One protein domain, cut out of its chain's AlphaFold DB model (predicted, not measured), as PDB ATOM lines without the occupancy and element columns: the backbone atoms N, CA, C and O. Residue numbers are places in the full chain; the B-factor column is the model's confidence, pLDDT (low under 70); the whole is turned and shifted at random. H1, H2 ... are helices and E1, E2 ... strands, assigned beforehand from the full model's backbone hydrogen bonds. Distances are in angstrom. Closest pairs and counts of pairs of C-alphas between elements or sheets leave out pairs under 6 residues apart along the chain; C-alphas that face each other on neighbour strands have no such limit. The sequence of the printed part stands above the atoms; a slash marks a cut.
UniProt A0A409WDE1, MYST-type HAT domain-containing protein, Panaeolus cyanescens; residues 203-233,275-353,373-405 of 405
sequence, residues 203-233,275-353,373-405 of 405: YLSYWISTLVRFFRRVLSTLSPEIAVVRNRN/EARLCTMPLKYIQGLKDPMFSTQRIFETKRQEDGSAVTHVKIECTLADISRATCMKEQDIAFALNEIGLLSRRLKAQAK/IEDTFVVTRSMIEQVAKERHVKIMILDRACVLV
ATOM      1  N   TYR A 203     -10.399 -35.061 -25.817       96.75
ATOM      2  CA  TYR A 203     -11.753 -35.008 -26.368       96.75
ATOM      3  C   TYR A 203     -12.514 -33.760 -25.931       96.75
ATOM      4  O   TYR A 203     -13.082 -33.083 -26.778       96.75
ATOM      5  N   LEU A 204     -12.450 -33.382 -24.653       96.12
ATOM      6  CA  LEU A 204     -13.093 -32.161 -24.171       96.12
ATOM      7  C   LEU A 204     -12.526 -30.913 -24.865       96.12
ATOM      8  O   LEU A 204     -13.283 -30.038 -25.284       96.12
ATOM      9  N   SER A 205     -11.205 -30.850 -25.065       95.38
ATOM     10  CA  SER A 205     -10.574 -29.773 -25.837       95.38
ATOM     11  C   SER A 205     -11.069 -29.738 -27.288       95.38
ATOM     12  O   SER A 205     -11.355 -28.654 -27.804       95.38
ATOM     13  N   TYR A 206     -11.211 -30.899 -27.933       95.94
ATOM     14  CA  TYR A 206     -11.750 -31.012 -29.289       95.94
ATOM     15  C   TYR A 206     -13.222 -30.576 -29.362       95.94
ATOM     16  O   TYR A 206     -13.571 -29.741 -30.200       95.94
ATOM     17  N   TRP A 207     -14.071 -31.086 -28.468       96.56
ATOM     18  CA  TRP A 207     -15.501 -30.786 -28.412       96.56
ATOM     19  C   TRP A 207     -15.751 -29.298 -28.189       96.56
ATOM     20  O   TRP A 207     -16.454 -28.670 -28.977       96.56
ATOM     21  N   ILE A 208     -15.097 -28.699 -27.189       95.81
ATOM     22  CA  ILE A 208     -15.201 -27.259 -26.921       95.81
ATOM     23  C   ILE A 208     -14.709 -26.451 -28.126       95.81
ATOM     24  O   ILE A 208     -15.388 -25.520 -28.553       95.81
ATOM     25  N   SER A 209     -13.560 -26.808 -28.710       93.25
ATOM     26  CA  SER A 209     -13.030 -26.091 -29.879       93.25
ATOM     27  C   SER A 209     -13.986 -26.164 -31.070       93.25
ATOM     28  O   SER A 209     -14.172 -25.173 -31.777       93.25
ATOM     29  N   THR A 210     -14.621 -27.316 -31.282       90.94
ATOM     30  CA  THR A 210     -15.604 -27.528 -32.351       90.94
ATOM     31  C   THR A 210     -16.862 -26.697 -32.116       90.94
ATOM     32  O   THR A 210     -17.295 -26.000 -33.033       90.94
ATOM     33  N   LEU A 211     -17.391 -26.682 -30.889       91.00
ATOM     34  CA  LEU A 211     -18.545 -25.861 -30.516       91.00
ATOM     35  C   LEU A 211     -18.255 -24.365 -30.642       91.00
ATOM     36  O   LEU A 211     -19.049 -23.638 -31.229       91.00
ATOM     37  N   VAL A 212     -17.102 -23.896 -30.165       90.44
ATOM     38  CA  VAL A 212     -16.690 -22.489 -30.295       90.44
ATOM     39  C   VAL A 212     -16.604 -22.077 -31.764       90.44
ATOM     40  O   VAL A 212     -17.156 -21.045 -32.140       90.44
ATOM     41  N   ARG A 213     -15.961 -22.885 -32.619       83.88
ATOM     42  CA  ARG A 213     -15.884 -22.613 -34.068       83.88
ATOM     43  C   ARG A 213     -17.274 -22.621 -34.711       83.88
ATOM     44  O   ARG A 213     -17.571 -21.751 -35.530       83.88
ATOM     45  N   PHE A 214     -18.132 -23.564 -34.322       84.69
ATOM     46  CA  PHE A 214     -19.521 -23.633 -34.770       84.69
ATOM     47  C   PHE A 214     -20.296 -22.366 -34.386       84.69
ATOM     48  O   PHE A 214     -20.835 -21.701 -35.267       84.69
ATOM     49  N   PHE A 215     -20.287 -21.956 -33.116       84.81
ATOM     50  CA  PHE A 215     -21.014 -20.766 -32.679       84.81
ATOM     51  C   PHE A 215     -20.429 -19.472 -33.242       84.81
ATOM     52  O   PHE A 215     -21.199 -18.609 -33.646       84.81
ATOM     53  N   ARG A 216     -19.102 -19.330 -33.365       82.31
ATOM     54  CA  ARG A 216     -18.488 -18.182 -34.067       82.31
ATOM     55  C   ARG A 216     -19.019 -18.044 -35.488       82.31
ATOM     56  O   ARG A 216     -19.352 -16.945 -35.926       82.31
ATOM     57  N   ARG A 217     -19.155 -19.169 -36.193       76.06
ATOM     58  CA  ARG A 217     -19.710 -19.206 -37.547       76.06
ATOM     59  C   ARG A 217     -21.201 -18.880 -37.560       76.06
ATOM     60  O   ARG A 217     -21.670 -18.112 -38.397       76.06
ATOM     61  N   VAL A 218     -21.947 -19.466 -36.635       74.88
ATOM     62  CA  VAL A 218     -23.399 -19.321 -36.523       74.88
ATOM     63  C   VAL A 218     -23.790 -17.976 -35.896       74.88
ATOM     64  O   VAL A 218     -24.901 -17.519 -36.103       74.88
ATOM     65  N   LEU A 219     -22.879 -17.217 -35.296       77.00
ATOM     66  CA  LEU A 219     -23.130 -15.860 -34.786       77.00
ATOM     67  C   LEU A 219     -22.426 -14.764 -35.602       77.00
ATOM     68  O   LEU A 219     -22.497 -13.589 -35.243       77.00
ATOM     69  N   SER A 220     -21.759 -15.112 -36.709       73.44
ATOM     70  CA  SER A 220     -21.123 -14.127 -37.588       73.44
ATOM     71  C   SER A 220     -22.171 -13.274 -38.314       73.44
ATOM     72  O   SER A 220     -23.032 -13.817 -39.014       73.44
ATOM     73  N   THR A 221     -22.055 -11.951 -38.206       60.91
ATOM     74  CA  THR A 221     -22.813 -10.984 -39.013       60.91
ATOM     75  C   THR A 221     -22.257 -10.948 -40.441       60.91
ATOM     76  O   THR A 221     -21.062 -11.164 -40.646       60.91
ATOM     77  N   LEU A 222     -23.114 -10.711 -41.439       52.16
ATOM     78  CA  LEU A 222     -22.678 -10.457 -42.820       52.16
ATOM     79  C   LEU A 222     -21.839  -9.163 -42.900       52.16
ATOM     80  O   LEU A 222     -21.828  -8.376 -41.952       52.16
ATOM     81  N   SER A 223     -21.120  -8.973 -44.017       42.06
ATOM     82  CA  SER A 223     -20.317  -7.767 -44.285       42.06
ATOM     83  C   SER A 223     -21.166  -6.496 -44.097       42.06
ATOM     84  O   SER A 223     -22.322  -6.496 -44.527       42.06
ATOM     85  N   PRO A 224     -20.618  -5.411 -43.513       38.19
ATOM     86  CA  PRO A 224     -21.309  -4.124 -43.357       38.19
ATOM     87  C   PRO A 224     -21.720  -3.447 -44.682       38.19
ATOM     88  O   PRO A 224     -22.364  -2.406 -44.660       38.19
ATOM     89  N   GLU A 225     -21.381  -4.034 -45.832       39.72
ATOM     90  CA  GLU A 225     -21.731  -3.558 -47.179       39.72
ATOM     91  C   GLU A 225     -23.178  -3.886 -47.604       39.72
ATOM     92  O   GLU A 225     -23.591  -3.532 -48.705       39.72
ATOM     93  N   ILE A 226     -23.965  -4.559 -46.757       43.25
ATOM     94  CA  ILE A 226     -25.337  -4.971 -47.073       43.25
ATOM     95  C   ILE A 226     -26.321  -4.151 -46.227       43.25
ATOM     96  O   ILE A 226     -26.445  -4.365 -45.023       43.25
ATOM     97  N   ALA A 227     -27.010  -3.203 -46.868       42.69
ATOM     98  CA  ALA A 227     -27.776  -2.156 -46.189       42.69
ATOM     99  C   ALA A 227     -29.020  -2.663 -45.438       42.69
ATOM    100  O   ALA A 227     -29.321  -2.146 -44.367       42.69
ATOM    101  N   VAL A 228     -29.726  -3.681 -45.943       40.56
ATOM    102  CA  VAL A 228     -30.852  -4.342 -45.260       40.56
ATOM    103  C   VAL A 228     -31.027  -5.740 -45.857       40.56
ATOM    104  O   VAL A 228     -31.143  -5.873 -47.069       40.56
ATOM    105  N   VAL A 229     -31.101  -6.788 -45.028       41.47
ATOM    106  CA  VAL A 229     -31.612  -8.107 -45.449       41.47
ATOM    107  C   VAL A 229     -32.634  -8.576 -44.425       41.47
ATOM    108  O   VAL A 229     -32.283  -8.939 -43.303       41.47
ATOM    109  N   ARG A 230     -33.908  -8.611 -44.822       42.09
ATOM    110  CA  ARG A 230     -34.909  -9.464 -44.178       42.09
ATOM    111  C   ARG A 230     -35.027 -10.721 -45.016       42.09
ATOM    112  O   ARG A 230     -35.748 -10.730 -46.001       42.09
ATOM    113  N   ASN A 231     -34.323 -11.776 -44.623       41.81
ATOM    114  CA  ASN A 231     -34.529 -13.082 -45.228       41.81
ATOM    115  C   ASN A 231     -35.246 -13.991 -44.238       41.81
ATOM    116  O   ASN A 231     -34.734 -14.272 -43.154       41.81
ATOM    117  N   ARG A 232     -36.428 -14.468 -44.627       39.00
ATOM    118  CA  ARG A 232     -36.947 -15.740 -44.131       39.00
ATOM    119  C   ARG A 232     -36.511 -16.786 -45.151       39.00
ATOM    120  O   ARG A 232     -36.938 -16.733 -46.293       39.00
ATOM    121  N   ASN A 233     -35.694 -17.741 -44.720       39.12
ATOM    122  CA  ASN A 233     -35.396 -18.968 -45.466       39.12
ATOM    123  C   ASN A 233     -34.425 -18.901 -46.671       39.12
ATOM    124  O   ASN A 233     -34.412 -19.851 -47.450       39.12
ATOM    125  N   GLU A 275      -7.838 -15.169 -37.251       49.59
ATOM    126  CA  GLU A 275      -9.191 -14.897 -36.775       49.59
ATOM    127  C   GLU A 275     -10.230 -15.265 -37.835       49.59
ATOM    128  O   GLU A 275     -11.184 -15.978 -37.534       49.59
ATOM    129  N   ALA A 276      -9.988 -14.942 -39.111       52.91
ATOM    130  CA  ALA A 276     -10.810 -15.451 -40.201       52.91
ATOM    131  C   ALA A 276     -10.801 -16.985 -40.258       52.91
ATOM    132  O   ALA A 276     -11.860 -17.567 -40.428       52.91
ATOM    133  N   ARG A 277      -9.676 -17.686 -40.070       55.34
ATOM    134  CA  ARG A 277      -9.659 -19.168 -40.053       55.34
ATOM    135  C   ARG A 277     -10.235 -19.781 -38.772       55.34
ATOM    136  O   ARG A 277     -10.728 -20.905 -38.812       55.34
ATOM    137  N   LEU A 278     -10.223 -19.050 -37.659       54.50
ATOM    138  CA  LEU A 278     -10.900 -19.406 -36.407       54.50
ATOM    139  C   LEU A 278     -12.423 -19.211 -36.501       54.50
ATOM    140  O   LEU A 278     -13.164 -19.955 -35.857       54.50
ATOM    141  N   CYS A 279     -12.882 -18.239 -37.297       50.28
ATOM    142  CA  CYS A 279     -14.291 -17.854 -37.454       50.28
ATOM    143  C   CYS A 279     -14.958 -18.416 -38.725       50.28
ATOM    144  O   CYS A 279     -16.180 -18.566 -38.776       50.28
ATOM    145  N   THR A 280     -14.183 -18.720 -39.769       46.16
ATOM    146  CA  THR A 280     -14.667 -19.107 -41.101       46.16
ATOM    147  C   THR A 280     -13.960 -20.368 -41.595       46.16
ATOM    148  O   THR A 280     -12.825 -20.358 -42.066       46.16
ATOM    149  N   MET A 281     -14.676 -21.492 -41.563       43.88
ATOM    150  CA  MET A 281     -14.470 -22.501 -42.599       43.88
ATOM    151  C   MET A 281     -14.822 -21.837 -43.942       43.88
ATOM    152  O   MET A 281     -15.875 -21.194 -44.015       43.88
ATOM    153  N   PRO A 282     -13.985 -21.942 -44.992       43.47
ATOM    154  CA  PRO A 282     -14.273 -21.303 -46.272       43.47
ATOM    155  C   PRO A 282     -15.679 -21.651 -46.776       43.47
ATOM    156  O   PRO A 282     -16.037 -22.826 -46.832       43.47
ATOM    157  N   LEU A 283     -16.459 -20.632 -47.160       39.19
ATOM    158  CA  LEU A 283     -17.851 -20.742 -47.637       39.19
ATOM    159  C   LEU A 283     -18.049 -21.846 -48.691       39.19
ATOM    160  O   LEU A 283     -19.053 -22.550 -48.655       39.19
ATOM    161  N   LYS A 284     -17.048 -22.067 -49.552       38.97
ATOM    162  CA  LYS A 284     -17.012 -23.148 -50.553       38.97
ATOM    163  C   LYS A 284     -17.217 -24.556 -49.976       38.97
ATOM    164  O   LYS A 284     -17.800 -25.401 -50.641       38.97
ATOM    165  N   TYR A 285     -16.780 -24.808 -48.741       42.66
ATOM    166  CA  TYR A 285     -16.977 -26.098 -48.073       42.66
ATOM    167  C   TYR A 285     -18.397 -26.259 -47.515       42.66
ATOM    168  O   TYR A 285     -18.816 -27.377 -47.251       42.66
ATOM    169  N   ILE A 286     -19.135 -25.155 -47.351       41.31
ATOM    170  CA  ILE A 286     -20.511 -25.120 -46.832       41.31
ATOM    171  C   ILE A 286     -21.534 -25.086 -47.970       41.31
ATOM    172  O   ILE A 286     -22.616 -25.646 -47.842       41.31
ATOM    173  N   GLN A 287     -21.188 -24.504 -49.117       37.44
ATOM    174  CA  GLN A 287     -22.065 -24.495 -50.291       37.44
ATOM    175  C   GLN A 287     -22.350 -25.917 -50.814       37.44
ATOM    176  O   GLN A 287     -23.413 -26.163 -51.373       37.44
ATOM    177  N   GLY A 288     -21.450 -26.870 -50.541       37.47
ATOM    178  CA  GLY A 288     -21.679 -28.300 -50.766       37.47
ATOM    179  C   GLY A 288     -22.502 -29.016 -49.683       37.47
ATOM    180  O   GLY A 288     -22.943 -30.132 -49.922       37.47
ATOM    181  N   LEU A 289     -22.727 -28.404 -48.511       41.19
ATOM    182  CA  LEU A 289     -23.369 -29.051 -47.355       41.19
ATOM    183  C   LEU A 289     -24.900 -28.914 -47.314       41.19
ATOM    184  O   LEU A 289     -25.504 -29.632 -46.529       41.19
ATOM    185  N   LYS A 290     -25.531 -28.037 -48.121       46.38
ATOM    186  CA  LYS A 290     -27.000 -27.796 -48.149       46.38
ATOM    187  C   LYS A 290     -27.675 -27.858 -46.757       46.38
ATOM    188  O   LYS A 290     -28.788 -28.354 -46.630       46.38
ATOM    189  N   ASP A 291     -27.000 -27.390 -45.707       49.06
ATOM    190  CA  ASP A 291     -27.468 -27.580 -44.333       49.06
ATOM    191  C   ASP A 291     -28.421 -26.424 -43.947       49.06
ATOM    192  O   ASP A 291     -28.007 -25.252 -43.957       49.06
ATOM    193  N   PRO A 292     -29.702 -26.720 -43.632       46.84
ATOM    194  CA  PRO A 292     -30.715 -25.715 -43.301       46.84
ATOM    195  C   PRO A 292     -30.320 -24.788 -42.144       46.84
ATOM    196  O   PRO A 292     -30.699 -23.617 -42.133       46.84
ATOM    197  N   MET A 293     -29.499 -25.244 -41.194       44.53
ATOM    198  CA  MET A 293     -29.152 -24.441 -40.014       44.53
ATOM    199  C   MET A 293     -28.267 -23.230 -40.348       44.53
ATOM    200  O   MET A 293     -28.297 -22.207 -39.664       44.53
ATOM    201  N   PHE A 294     -27.496 -23.315 -41.435       52.22
ATOM    202  CA  PHE A 294     -26.641 -22.222 -41.904       52.22
ATOM    203  C   PHE A 294     -27.345 -21.292 -42.900       52.22
ATOM    204  O   PHE A 294     -26.755 -20.286 -43.303       52.22
ATOM    205  N   SER A 295     -28.581 -21.615 -43.292       50.03
ATOM    206  CA  SER A 295     -29.308 -20.919 -44.356       50.03
ATOM    207  C   SER A 295     -30.676 -20.374 -43.929       50.03
ATOM    208  O   SER A 295     -30.957 -19.222 -44.244       50.03
ATOM    209  N   THR A 296     -31.508 -21.122 -43.191       48.81
ATOM    210  CA  THR A 296     -32.937 -20.782 -43.017       48.81
ATOM    211  C   THR A 296     -33.383 -20.437 -41.591       48.81
ATOM    212  O   THR A 296     -34.346 -19.692 -41.438       48.81
ATOM    213  N   GLN A 297     -32.680 -20.876 -40.540       57.72
ATOM    214  CA  GLN A 297     -33.112 -20.720 -39.131       57.72
ATOM    215  C   GLN A 297     -32.498 -19.513 -38.383       57.72
ATOM    216  O   GLN A 297     -32.359 -19.528 -37.158       57.72
ATOM    217  N   ARG A 298     -32.099 -18.451 -39.099       65.19
ATOM    218  CA  ARG A 298     -31.463 -17.258 -38.506       65.19
ATOM    219  C   ARG A 298     -32.380 -16.044 -38.610       65.19
ATOM    220  O   ARG A 298     -32.875 -15.737 -39.689       65.19
ATOM    221  N   ILE A 299     -32.549 -15.323 -37.507       67.06
ATOM    222  CA  ILE A 299     -33.255 -14.040 -37.461       67.06
ATOM    223  C   ILE A 299     -32.206 -12.934 -37.343       67.06
ATOM    224  O   ILE A 299     -31.439 -12.909 -36.380       67.06
ATOM    225  N   PHE A 300     -32.184 -12.027 -38.320       69.69
ATOM    226  CA  PHE A 300     -31.366 -10.815 -38.299       69.69
ATOM    227  C   PHE A 300     -32.263  -9.612 -37.993       69.69
ATOM    228  O   PHE A 300     -33.219  -9.345 -38.719       69.69
ATOM    229  N   GLU A 301     -31.961  -8.889 -36.918       66.56
ATOM    230  CA  GLU A 301     -32.651  -7.654 -36.540       66.56
ATOM    231  C   GLU A 301     -31.635  -6.510 -36.501       66.56
ATOM    232  O   GLU A 301     -30.845  -6.398 -35.564       66.56
ATOM    233  N   THR A 302     -31.635  -5.669 -37.534       69.94
ATOM    234  CA  THR A 302     -30.763  -4.492 -37.613       69.94
ATOM    235  C   THR A 302     -31.506  -3.249 -37.142       69.94
ATOM    236  O   THR A 302     -32.526  -2.878 -37.720       69.94
ATOM    237  N   LYS A 303     -30.990  -2.590 -36.101       70.38
ATOM    238  CA  LYS A 303     -31.487  -1.304 -35.597       70.38
ATOM    239  C   LYS A 303     -30.475  -0.214 -35.906       70.38
ATOM    240  O   LYS A 303     -29.304  -0.334 -35.547       70.38
ATOM    241  N   ARG A 304     -30.935   0.846 -36.566       70.31
ATOM    242  CA  ARG A 304     -30.149   2.061 -36.776       70.31
ATOM    243  C   ARG A 304     -30.117   2.853 -35.470       70.31
ATOM    244  O   ARG A 304     -31.161   3.043 -34.852       70.31
ATOM    245  N   GLN A 305     -28.932   3.260 -35.049       74.19
ATOM    246  CA  GLN A 305     -28.722   4.116 -33.892       74.19
ATOM    247  C   GLN A 305     -28.757   5.591 -34.306       74.19
ATOM    248  O   GLN A 305     -28.596   5.938 -35.480       74.19
ATOM    249  N   GLU A 306     -28.991   6.459 -33.325       75.44
ATOM    250  CA  GLU A 306     -29.096   7.912 -33.512       75.44
ATOM    251  C   GLU A 306     -27.779   8.546 -33.993       75.44
ATOM    252  O   GLU A 306     -27.799   9.575 -34.662       75.44
ATOM    253  N   ASP A 307     -26.642   7.895 -33.732       75.44
ATOM    254  CA  ASP A 307     -25.304   8.296 -34.186       75.44
ATOM    255  C   ASP A 307     -25.017   7.945 -35.663       75.44
ATOM    256  O   ASP A 307     -23.925   8.197 -36.173       75.44
ATOM    257  N   GLY A 308     -25.991   7.353 -36.361       69.88
ATOM    258  CA  GLY A 308     -25.851   6.893 -37.740       69.88
ATOM    259  C   GLY A 308     -25.229   5.501 -37.883       69.88
ATOM    260  O   GLY A 308     -25.186   4.993 -39.006       69.88
ATOM    261  N   SER A 309     -24.805   4.860 -36.789       67.56
ATOM    262  CA  SER A 309     -24.368   3.463 -36.780       67.56
ATOM    263  C   SER A 309     -25.565   2.502 -36.867       67.56
ATOM    264  O   SER A 309     -26.727   2.887 -36.720       67.56
ATOM    265  N   ALA A 310     -25.309   1.226 -37.159       66.25
ATOM    266  CA  ALA A 310     -26.336   0.192 -37.192       66.25
ATOM    267  C   ALA A 310     -25.869  -1.036 -36.408       66.25
ATOM    268  O   ALA A 310     -24.772  -1.548 -36.628       66.25
ATOM    269  N   VAL A 311     -26.718  -1.538 -35.512       68.19
ATOM    270  CA  VAL A 311     -26.465  -2.767 -34.755       68.19
ATOM    271  C   VAL A 311     -27.334  -3.875 -35.310       68.19
ATOM    272  O   VAL A 311     -28.555  -3.762 -35.317       68.19
ATOM    273  N   THR A 312     -26.701  -4.960 -35.750       66.25
ATOM    274  CA  THR A 312     -27.391  -6.171 -36.205       66.25
ATOM    275  C   THR A 312     -27.350  -7.231 -35.116       66.25
ATOM    276  O   THR A 312     -26.286  -7.757 -34.791       66.25
ATOM    277  N   HIS A 313     -28.514  -7.573 -34.571       69.62
ATOM    278  CA  HIS A 313     -28.693  -8.713 -33.683       69.62
ATOM    279  C   HIS A 313     -28.953  -9.973 -34.506       69.62
ATOM    280  O   HIS A 313     -29.785  -9.975 -35.411       69.62
ATOM    281  N   VAL A 314     -28.247 -11.055 -34.178       72.25
ATOM    282  CA  VAL A 314     -28.454 -12.379 -34.776       72.25
ATOM    283  C   VAL A 314     -29.036 -13.291 -33.704       72.25
ATOM    284  O   VAL A 314     -28.377 -13.547 -32.695       72.25
ATOM    285  N   LYS A 315     -30.262 -13.776 -33.910       75.06
ATOM    286  CA  LYS A 315     -30.925 -14.759 -33.041       75.06
ATOM    287  C   LYS A 315     -31.119 -16.067 -33.800       75.06
ATOM    288  O   LYS A 315     -31.553 -16.059 -34.950       75.06
ATOM    289  N   ILE A 316     -30.780 -17.181 -33.156       74.31
ATOM    290  CA  ILE A 316     -30.830 -18.519 -33.752       74.31
ATOM    291  C   ILE A 316     -31.392 -19.472 -32.719       74.31
ATOM    292  O   ILE A 316     -30.906 -19.529 -31.590       74.31
ATOM    293  N   GLU A 317     -32.426 -20.193 -33.116       77.88
ATOM    294  CA  GLU A 317     -33.023 -21.250 -32.314       77.88
ATOM    295  C   GLU A 317     -32.538 -22.576 -32.892       77.88
ATOM    296  O   GLU A 317     -32.715 -22.840 -34.077       77.88
ATOM    297  N   CYS A 318     -31.851 -23.370 -32.072       76.94
ATOM    298  CA  CYS A 318     -31.335 -24.673 -32.469       76.94
ATOM    299  C   CYS A 318     -31.379 -25.644 -31.287       76.94
ATOM    300  O   CYS A 318     -31.266 -25.253 -30.123       76.94
ATOM    301  N   THR A 319     -31.563 -26.917 -31.601       84.38
ATOM    302  CA  THR A 319     -31.557 -28.045 -30.669       84.38
ATOM    303  C   THR A 319     -30.167 -28.683 -30.601       84.38
ATOM    304  O   THR A 319     -29.308 -28.446 -31.453       84.38
ATOM    305  N   LEU A 320     -29.932 -29.555 -29.615       86.31
ATOM    306  CA  LEU A 320     -28.708 -30.366 -29.583       86.31
ATOM    307  C   LEU A 320     -28.589 -31.266 -30.822       86.31
ATOM    308  O   LEU A 320     -27.487 -31.434 -31.344       86.31
ATOM    309  N   ALA A 321     -29.716 -31.773 -31.331       83.69
ATOM    310  CA  ALA A 321     -29.778 -32.555 -32.562       83.69
ATOM    311  C   ALA A 321     -29.315 -31.749 -33.783       83.69
ATOM    312  O   ALA A 321     -28.654 -32.285 -34.672       83.69
ATOM    313  N   ASP A 322     -29.629 -30.455 -33.829       82.56
ATOM    314  CA  ASP A 322     -29.167 -29.563 -34.891       82.56
ATOM    315  C   ASP A 322     -27.637 -29.459 -34.842       82.56
ATOM    316  O   ASP A 322     -26.962 -29.803 -35.817       82.56
ATOM    317  N   ILE A 323     -27.072 -29.105 -33.682       84.81
ATOM    318  CA  ILE A 323     -25.613 -29.014 -33.483       84.81
ATOM    319  C   ILE A 323     -24.927 -30.349 -33.809       84.81
ATOM    320  O   ILE A 323     -23.881 -30.362 -34.463       84.81
ATOM    321  N   SER A 324     -25.526 -31.467 -33.396       86.06
ATOM    322  CA  SER A 324     -25.069 -32.828 -33.697       86.06
ATOM    323  C   SER A 324     -24.925 -33.049 -35.201       86.06
ATOM    324  O   SER A 324     -23.837 -33.396 -35.664       86.06
ATOM    325  N   ARG A 325     -25.948 -32.707 -35.996       81.50
ATOM    326  CA  ARG A 325     -25.890 -32.815 -37.466       81.50
ATOM    327  C   ARG A 325     -24.801 -31.944 -38.091       81.50
ATOM    328  O   ARG A 325     -24.073 -32.422 -38.959       81.50
ATOM    329  N   ALA A 326     -24.623 -30.710 -37.622       79.44
ATOM    330  CA  ALA A 326     -23.600 -29.813 -38.167       79.44
ATOM    331  C   ALA A 326     -22.160 -30.251 -37.819       79.44
ATOM    332  O   ALA A 326     -21.227 -30.147 -38.632       79.44
ATOM    333  N   THR A 327     -21.956 -30.733 -36.593       82.56
ATOM    334  CA  THR A 327     -20.625 -31.044 -36.044       82.56
ATOM    335  C   THR A 327     -20.213 -32.506 -36.222       82.56
ATOM    336  O   THR A 327     -19.015 -32.788 -36.203       82.56
ATOM    337  N   CYS A 328     -21.166 -33.403 -36.489       86.81
ATOM    338  CA  CYS A 328     -21.020 -34.863 -36.466       86.81
ATOM    339  C   CYS A 328     -20.667 -35.427 -35.075       86.81
ATOM    340  O   CYS A 328     -20.077 -36.503 -34.975       86.81
ATOM    341  N   MET A 329     -21.000 -34.703 -34.003       89.69
ATOM    342  CA  MET A 329     -20.819 -35.139 -32.615       89.69
ATOM    343  C   MET A 329     -22.125 -35.679 -32.040       89.69
ATOM    344  O   MET A 329     -23.181 -35.115 -32.301       89.69
ATOM    345  N   LYS A 330     -22.066 -36.712 -31.192       92.75
ATOM    346  CA  LYS A 330     -23.257 -37.164 -30.456       92.75
ATOM    347  C   LYS A 330     -23.770 -36.067 -29.513       92.75
ATOM    348  O   LYS A 330     -22.992 -35.343 -28.890       92.75
ATOM    349  N   GLU A 331     -25.090 -35.993 -29.349       91.62
ATOM    350  CA  GLU A 331     -25.756 -34.989 -28.503       91.62
ATOM    351  C   GLU A 331     -25.275 -35.020 -27.050       91.62
ATOM    352  O   GLU A 331     -25.109 -33.974 -26.431       91.62
ATOM    353  N   GLN A 332     -24.987 -36.213 -26.523       93.25
ATOM    354  CA  GLN A 332     -24.467 -36.389 -25.167       93.25
ATOM    355  C   GLN A 332     -23.090 -35.733 -24.985       93.25
ATOM    356  O   GLN A 332     -22.840 -35.115 -23.953       93.25
ATOM    357  N   ASP A 333     -22.214 -35.818 -25.992       95.31
ATOM    358  CA  ASP A 333     -20.888 -35.194 -25.952       95.31
ATOM    359  C   ASP A 333     -20.998 -33.665 -26.078       95.31
ATOM    360  O   ASP A 333     -20.263 -32.930 -25.418       95.31
ATOM    361  N   ILE A 334     -21.962 -33.176 -26.871       93.50
ATOM    362  CA  ILE A 334     -22.284 -31.744 -26.975       93.50
ATOM    363  C   ILE A 334     -22.800 -31.215 -25.635       93.50
ATOM    364  O   ILE A 334     -22.283 -30.217 -25.137       93.50
ATOM    365  N   ALA A 335     -23.794 -31.880 -25.043       93.69
ATOM    366  CA  ALA A 335     -24.368 -31.494 -23.759       93.69
ATOM    367  C   ALA A 335     -23.300 -31.486 -22.659       93.69
ATOM    368  O   ALA A 335     -23.195 -30.518 -21.906       93.69
ATOM    369  N   PHE A 336     -22.457 -32.522 -22.619       94.38
ATOM    370  CA  PHE A 336     -21.332 -32.594 -21.696       94.38
ATOM    371  C   PHE A 336     -20.367 -31.419 -21.892       94.38
ATOM    372  O   PHE A 336     -20.073 -30.703 -20.938       94.38
ATOM    373  N   ALA A 337     -19.934 -31.153 -23.126       95.75
ATOM    374  CA  ALA A 337     -19.018 -30.053 -23.409       95.75
ATOM    375  C   ALA A 337     -19.617 -28.677 -23.077       95.75
ATOM    376  O   ALA A 337     -18.899 -27.845 -22.532       95.75
ATOM    377  N   LEU A 338     -20.907 -28.442 -23.358       94.06
ATOM    378  CA  LEU A 338     -21.621 -27.207 -23.000       94.06
ATOM    379  C   LEU A 338     -21.732 -27.022 -21.484       94.06
ATOM    380  O   LEU A 338     -21.568 -25.904 -20.992       94.06
ATOM    381  N   ASN A 339     -21.988 -28.101 -20.746       93.81
ATOM    382  CA  ASN A 339     -22.021 -28.085 -19.287       93.81
ATOM    383  C   ASN A 339     -20.642 -27.734 -18.700       93.81
ATOM    384  O   ASN A 339     -20.549 -26.867 -17.837       93.81
ATOM    385  N   GLU A 340     -19.565 -28.322 -19.227       94.38
ATOM    386  CA  GLU A 340     -18.178 -28.073 -18.786       94.38
ATOM    387  C   GLU A 340     -17.688 -26.629 -19.014       94.38
ATOM    388  O   GLU A 340     -16.720 -26.179 -18.391       94.38
ATOM    389  N   ILE A 341     -18.327 -25.887 -19.922       93.75
ATOM    390  CA  ILE A 341     -18.054 -24.458 -20.158       93.75
ATOM    391  C   ILE A 341     -19.144 -23.542 -19.589       93.75
ATOM    392  O   ILE A 341     -19.128 -22.345 -19.862       93.75
ATOM    393  N   GLY A 342     -20.082 -24.081 -18.804       90.44
ATOM    394  CA  GLY A 342     -21.119 -23.307 -18.115       90.44
ATOM    395  C   GLY A 342     -22.173 -22.686 -19.036       90.44
ATOM    396  O   GLY A 342     -22.833 -21.729 -18.644       90.44
ATOM    397  N   LEU A 343     -22.330 -23.199 -20.260       89.56
ATOM    398  CA  LEU A 343     -23.306 -22.688 -21.230       89.56
ATOM    399  C   LEU A 343     -24.637 -23.452 -21.210       89.56
ATOM    400  O   LEU A 343     -25.605 -22.996 -21.814       89.56
ATOM    401  N   LEU A 344     -24.708 -24.592 -20.517       85.81
ATOM    402  CA  LEU A 344     -25.935 -25.377 -20.368       85.81
ATOM    403  C   LEU A 344     -26.694 -24.975 -19.095       85.81
ATOM    404  O   LEU A 344     -26.124 -24.932 -18.008       85.81
ATOM    405  N   SER A 345     -27.988 -24.694 -19.222       81.19
ATOM    406  CA  SER A 345     -28.898 -24.340 -18.127       81.19
ATOM    407  C   SER A 345     -30.030 -25.359 -18.007       81.19
ATOM    408  O   SER A 345     -30.701 -25.675 -18.989       81.19
ATOM    409  N   ARG A 346     -30.304 -25.827 -16.786       75.44
ATOM    410  CA  ARG A 346     -31.424 -26.737 -16.503       75.44
ATOM    411  C   ARG A 346     -32.687 -25.943 -16.193       75.44
ATOM    412  O   ARG A 346     -32.702 -25.179 -15.230       75.44
ATOM    413  N   ARG A 347     -33.748 -26.127 -16.980       66.31
ATOM    414  CA  ARG A 347     -35.077 -25.564 -16.695       66.31
ATOM    415  C   ARG A 347     -36.037 -26.673 -16.279       66.31
ATOM    416  O   ARG A 347     -36.149 -27.693 -16.949       66.31
ATOM    417  N   LEU A 348     -36.754 -26.452 -15.180       64.25
ATOM    418  CA  LEU A 348     -37.857 -27.313 -14.761       64.25
ATOM    419  C   LEU A 348     -39.118 -26.852 -15.493       64.25
ATOM    420  O   LEU A 348     -39.579 -25.732 -15.266       64.25
ATOM    421  N   LYS A 349     -39.679 -27.685 -16.372       54.72
ATOM    422  CA  LYS A 349     -41.038 -27.472 -16.881       54.72
ATOM    423  C   LYS A 349     -42.000 -28.334 -16.075       54.72
ATOM    424  O   LYS A 349     -41.953 -29.561 -16.137       54.72
ATOM    425  N   ALA A 350     -42.897 -27.678 -15.347       51.34
ATOM    426  CA  ALA A 350     -44.101 -28.318 -14.845       51.34
ATOM    427  C   ALA A 350     -45.100 -28.416 -16.007       51.34
ATOM    428  O   ALA A 350     -45.505 -27.394 -16.561       51.34
ATOM    429  N   GLN A 351     -45.470 -29.630 -16.417       52.28
ATOM    430  CA  GLN A 351     -46.626 -29.804 -17.294       52.28
ATOM    431  C   GLN A 351     -47.892 -29.659 -16.445       52.28
ATOM    432  O   GLN A 351     -48.166 -30.499 -15.595       52.28
ATOM    433  N   ALA A 352     -48.663 -28.596 -16.673       46.03
ATOM    434  CA  ALA A 352     -50.046 -28.549 -16.220       46.03
ATOM    435  C   ALA A 352     -50.875 -29.420 -17.179       46.03
ATOM    436  O   ALA A 352     -50.930 -29.123 -18.374       46.03
ATOM    437  N   LYS A 353     -51.484 -30.509 -16.687       42.56
ATOM    438  CA  LYS A 353     -52.519 -31.231 -17.446       42.56
ATOM    439  C   LYS A 353     -53.655 -30.234 -17.715       42.56
ATOM    440  O   LYS A 353     -54.286 -29.762 -16.774       42.56
ATOM    441  N   ILE A 373     -37.288 -32.087 -16.690       61.28
ATOM    442  CA  ILE A 373     -36.106 -31.228 -16.761       61.28
ATOM    443  C   ILE A 373     -35.743 -31.100 -18.240       61.28
ATOM    444  O   ILE A 373     -35.444 -32.099 -18.891       61.28
ATOM    445  N   GLU A 374     -35.806 -29.886 -18.780       68.62
ATOM    446  CA  GLU A 374     -35.315 -29.573 -20.120       68.62
ATOM    447  C   GLU A 374     -33.984 -28.825 -20.008       68.62
ATOM    448  O   GLU A 374     -33.886 -27.777 -19.360       68.62
ATOM    449  N   ASP A 375     -32.957 -29.360 -20.664       71.00
ATOM    450  CA  ASP A 375     -31.686 -28.670 -20.840       71.00
ATOM    451  C   ASP A 375     -31.839 -27.617 -21.945       71.00
ATOM    452  O   ASP A 375     -32.214 -27.915 -23.080       71.00
ATOM    453  N   THR A 376     -31.553 -26.362 -21.612       80.44
ATOM    454  CA  THR A 376     -31.588 -25.225 -22.540       80.44
ATOM    455  C   THR A 376     -30.261 -24.485 -22.473       80.44
ATOM    456  O   THR A 376     -29.638 -24.423 -21.419       80.44
ATOM    457  N   PHE A 377     -29.806 -23.904 -23.577       81.56
ATOM    458  CA  PHE A 377     -28.617 -23.054 -23.577       81.56
ATOM    459  C   PHE A 377     -28.933 -21.728 -24.260       81.56
ATOM    460  O   PHE A 377     -29.706 -21.669 -25.215       81.56
ATOM    461  N   VAL A 378     -28.335 -20.652 -23.755       83.81
ATOM    462  CA  VAL A 378     -28.379 -19.326 -24.374       83.81
ATOM    463  C   VAL A 378     -26.946 -18.862 -24.518       83.81
ATOM    464  O   VAL A 378     -26.196 -18.818 -23.547       83.81
ATOM    465  N   VAL A 379     -26.558 -18.548 -25.747       84.12
ATOM    466  CA  VAL A 379     -25.172 -18.262 -26.096       84.12
ATOM    467  C   VAL A 379     -25.115 -16.929 -26.820       84.12
ATOM    468  O   VAL A 379     -25.803 -16.718 -27.816       84.12
ATOM    469  N   THR A 380     -24.269 -16.031 -26.325       86.06
ATOM    470  CA  THR A 380     -23.952 -14.769 -26.999       86.06
ATOM    471  C   THR A 380     -22.558 -14.835 -27.611       86.06
ATOM    472  O   THR A 380     -21.714 -15.628 -27.189       86.06
ATOM    473  N   ARG A 381     -22.276 -13.955 -28.580       82.38
ATOM    474  CA  ARG A 381     -20.932 -13.845 -29.164       82.38
ATOM    475  C   ARG A 381     -19.873 -13.573 -28.090       82.38
ATOM    476  O   ARG A 381     -18.834 -14.215 -28.105       82.38
ATOM    477  N   SER A 382     -20.166 -12.687 -27.136       86.75
ATOM    478  CA  SER A 382     -19.249 -12.360 -26.034       86.75
ATOM    479  C   SER A 382     -18.887 -13.594 -25.196       86.75
ATOM    480  O   SER A 382     -17.710 -13.847 -24.954       86.75
ATOM    481  N   MET A 383     -19.879 -14.425 -24.846       90.69
ATOM    482  CA  MET A 383     -19.648 -15.669 -24.097       90.69
ATOM    483  C   MET A 383     -18.741 -16.639 -24.865       90.69
ATOM    484  O   MET A 383     -17.847 -17.246 -24.283       90.69
ATOM    485  N   ILE A 384     -18.930 -16.766 -26.182       90.00
ATOM    486  CA  ILE A 384     -18.099 -17.641 -27.020       90.00
ATOM    487  C   ILE A 384     -16.665 -17.135 -27.124       90.00
ATOM    488  O   ILE A 384     -15.737 -17.937 -27.027       90.00
ATOM    489  N   GLU A 385     -16.466 -15.828 -27.278       88.44
ATOM    490  CA  GLU A 385     -15.123 -15.245 -27.308       88.44
ATOM    491  C   GLU A 385     -14.409 -15.377 -25.958       88.44
ATOM    492  O   GLU A 385     -13.213 -15.677 -25.916       88.44
ATOM    493  N   GLN A 386     -15.145 -15.249 -24.852       90.94
ATOM    494  CA  GLN A 386     -14.618 -15.510 -23.517       90.94
ATOM    495  C   GLN A 386     -14.161 -16.968 -23.374       90.94
ATOM    496  O   GLN A 386     -12.999 -17.207 -23.037       90.94
ATOM    497  N   VAL A 387     -15.016 -17.941 -23.711       93.25
ATOM    498  CA  VAL A 387     -14.650 -19.370 -23.674       93.25
ATOM    499  C   VAL A 387     -13.456 -19.651 -24.586       93.25
ATOM    500  O   VAL A 387     -12.541 -20.381 -24.203       93.25
ATOM    501  N   ALA A 388     -13.422 -19.060 -25.782       90.56
ATOM    502  CA  ALA A 388     -12.326 -19.247 -26.722       90.56
ATOM    503  C   ALA A 388     -10.982 -18.769 -26.158       90.56
ATOM    504  O   ALA A 388      -9.965 -19.449 -26.342       90.56
ATOM    505  N   LYS A 389     -10.985 -17.631 -25.453       91.44
ATOM    506  CA  LYS A 389      -9.812 -17.077 -24.772       91.44
ATOM    507  C   LYS A 389      -9.389 -17.950 -23.591       91.44
ATOM    508  O   LYS A 389      -8.224 -18.332 -23.515       91.44
ATOM    509  N   GLU A 390     -10.324 -18.310 -22.714       93.50
ATOM    510  CA  GLU A 390     -10.066 -19.115 -21.508       93.50
ATOM    511  C   GLU A 390      -9.580 -20.533 -21.824       93.50
ATOM    512  O   GLU A 390      -8.761 -21.097 -21.100       93.50
ATOM    513  N   ARG A 391     -10.090 -21.133 -22.902       90.06
ATOM    514  CA  ARG A 391      -9.743 -22.499 -23.322       90.06
ATOM    515  C   ARG A 391      -8.645 -22.535 -24.386       90.06
ATOM    516  O   ARG A 391      -8.318 -23.618 -24.867       90.06
ATOM    517  N   HIS A 392      -8.071 -21.381 -24.739       89.00
ATOM    518  CA  HIS A 392      -7.028 -21.234 -25.759       89.00
ATOM    519  C   HIS A 392      -7.366 -21.973 -27.064       89.00
ATOM    520  O   HIS A 392      -6.559 -22.751 -27.583       89.00
ATOM    521  N   VAL A 393      -8.585 -21.766 -27.573       87.25
ATOM    522  CA  VAL A 393      -9.100 -22.491 -28.742       87.25
ATOM    523  C   VAL A 393      -8.232 -22.201 -29.964       87.25
ATOM    524  O   VAL A 393      -8.143 -21.070 -30.438       87.25
ATOM    525  N   LYS A 394      -7.601 -23.254 -30.488       83.06
ATOM    526  CA  LYS A 394      -6.726 -23.193 -31.665       83.06
ATOM    527  C   LYS A 394      -7.516 -23.423 -32.952       83.06
ATOM    528  O   LYS A 394      -8.644 -23.925 -32.931       83.06
ATOM    529  N   ILE A 395      -6.899 -23.103 -34.088       82.25
ATOM    530  CA  ILE A 395      -7.391 -23.524 -35.407       82.25
ATOM    531  C   ILE A 395      -7.428 -25.054 -35.510       82.25
ATOM    532  O   ILE A 395      -6.725 -25.750 -34.776       82.25
ATOM    533  N   MET A 396      -8.269 -25.565 -36.411       84.94
ATOM    534  CA  MET A 396      -8.311 -26.994 -36.726       84.94
ATOM    535  C   MET A 396      -6.942 -27.435 -37.254       84.94
ATOM    536  O   MET A 396      -6.367 -26.757 -38.110       84.94
ATOM    537  N   ILE A 397      -6.400 -28.526 -36.713       90.81
ATOM    538  CA  ILE A 397      -5.088 -29.040 -37.120       90.81
ATOM    539  C   ILE A 397      -5.224 -29.830 -38.416       90.81
ATOM    540  O   ILE A 397      -4.356 -29.705 -39.276       90.81
ATOM    541  N   LEU A 398      -6.288 -30.614 -38.566       91.62
ATOM    542  CA  LEU A 398      -6.612 -31.350 -39.779       91.62
ATOM    543  C   LEU A 398      -6.859 -30.392 -40.951       91.62
ATOM    544  O   LEU A 398      -7.663 -29.466 -40.851       91.62
ATOM    545  N   ASP A 399      -6.222 -30.660 -42.091       88.94
ATOM    546  CA  ASP A 399      -6.596 -30.051 -43.366       88.94
ATOM    547  C   ASP A 399      -7.388 -31.053 -44.211       88.94
ATOM    548  O   ASP A 399      -6.852 -32.056 -44.679       88.94
ATOM    549  N   ARG A 400      -8.675 -30.786 -44.432       87.06
ATOM    550  CA  ARG A 400      -9.543 -31.687 -45.206       87.06
ATOM    551  C   ARG A 400      -9.100 -31.860 -46.657       87.06
ATOM    552  O   ARG A 400      -9.381 -32.904 -47.235       87.06
ATOM    553  N   ALA A 401      -8.402 -30.880 -47.239       88.56
ATOM    554  CA  ALA A 401      -7.880 -30.991 -48.603       88.56
ATOM    555  C   ALA A 401      -6.745 -32.024 -48.721       88.56
ATOM    556  O   ALA A 401      -6.440 -32.481 -49.817       88.56
ATOM    557  N   CYS A 402      -6.137 -32.399 -47.593       92.31
ATOM    558  CA  CYS A 402      -5.063 -33.382 -47.506       92.31
ATOM    559  C   CYS A 402      -5.561 -34.806 -47.212       92.31
ATOM    560  O   CYS A 402      -4.744 -35.716 -47.062       92.31
ATOM    561  N   VAL A 403      -6.876 -35.013 -47.086       93.19
ATOM    562  CA  VAL A 403      -7.480 -36.337 -46.894       93.19
ATOM    563  C   VAL A 403      -7.585 -37.028 -48.255       93.19
ATOM    564  O   VAL A 403      -8.169 -36.474 -49.181       93.19
ATOM    565  N   LEU A 404      -7.013 -38.228 -48.366       92.81
ATOM    566  CA  LEU A 404      -6.812 -38.955 -49.630       92.81
ATOM    567  C   LEU A 404      -7.879 -40.022 -49.911       92.81
ATOM    568  O   LEU A 404      -7.788 -40.723 -50.916       92.81
ATOM    569  N   VAL A 405      -8.824 -40.190 -48.983       69.81
ATOM    570  CA  VAL A 405      -9.844 -41.251 -49.009       69.81
ATOM    571  C   VAL A 405     -10.947 -40.949 -50.007       69.81
ATOM    572  O   VAL A 405     -11.345 -39.760 -50.083       69.81
TER     573      VAL A 405
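Overview. This is residues 203 to 233, 275 to 353 and 373 to 405 of the 405 residues of the protein "MYST-type HAT domain-containing protein" of Panaeolus cyanescens (UniProt A0A409WDE1). Two separate two-stranded ribbons, the hairpin E1 E2 and the pair E3 E4, reach away in different directions from a small body of helices, in which H6 runs along H1, H5 crosses H1 and H4 packs on H5. The short H2 packs on one part of H1, H3 touches no helix, and residues 391 to 405 form a long tail with no named element. The printed part has 143 residues, in the order H1 H2 H3 E1 E2 H4 H5 E3 E4 H6; both sheets are antiparallel, and the class is mixed, helices and strands. It is only just compact, close to loose, with a radius of gyration of the C-alphas of 16.9 A and spans of 56 by 45 by 31 A.

Arrangement. Look first at E1, residues 298 to 304, and E2, residues 310 to 316, a hairpin of antiparallel strands at 161 degrees; N 299 and O 315 are 2.8 A apart, within hydrogen-bond range. The hub is H1, residues 203 to 218. Its residues 209 to 216 touch H6, residues 381 to 390, at a shallow tilt of 29 degrees, opposite ways; the closest C-alphas, of Val 212 and Ile 384, are 6.0 A apart. Its residues 204 to 211 touch H5, residues 331 to 340, about perpendicular at 87 degrees, closest at the C-alphas of Ile 208 and Ala 337, 5.9 A. H4, residues 320 to 327, touches H5, closest at the C-alphas of Leu 320 and Glu 331, 5.6 A, and only just touches H1, with 3 pairs of C-alphas within 8 A. H2, residues 275 to 279, touches H1, closest at the C-alphas of Arg 216 and Cys 279, 5.4 A; H3, residues 284 to 287, is apart from H1. E3, residues 344 to 349, and E4, residues 373 to 377, are antiparallel at 142 degrees, with N 345 and O 376 2.8 A apart. H5 and E4 are near each other. Every O i to N i+4 pair is within hydrogen-bond range in H1, H2, H4, H5 and H6; H3 is too short for one, and its one O i to N i+3 pair is not within range.

Along the chain. Find C-alpha 203 at (-11.753, -35.008, -26.368); from there H1 runs 22.0 A to C-alpha 218. E1 spans 19.4 A to C-alpha 304 at (-30.149, 2.061, -36.776), and E2 spans 19.5 A. E3 measures 15.6 A, and H6 runs 14.3 A to C-alpha 390 at (-10.066, -19.115, -21.508).

Size, cuts and confidence. The C-alphas farthest apart, of Lys 353 and Leu 404, are 56.4 A apart. Residues 234 to 274 and 354 to 372 are not printed, with gaps of 27.9 A and 16.4 A between the C-alphas. Of the links printed whole, none is long. The mean pLDDT of the printed part is 72.6, with residues 221 to 233 and 275 to 302 among those under 70.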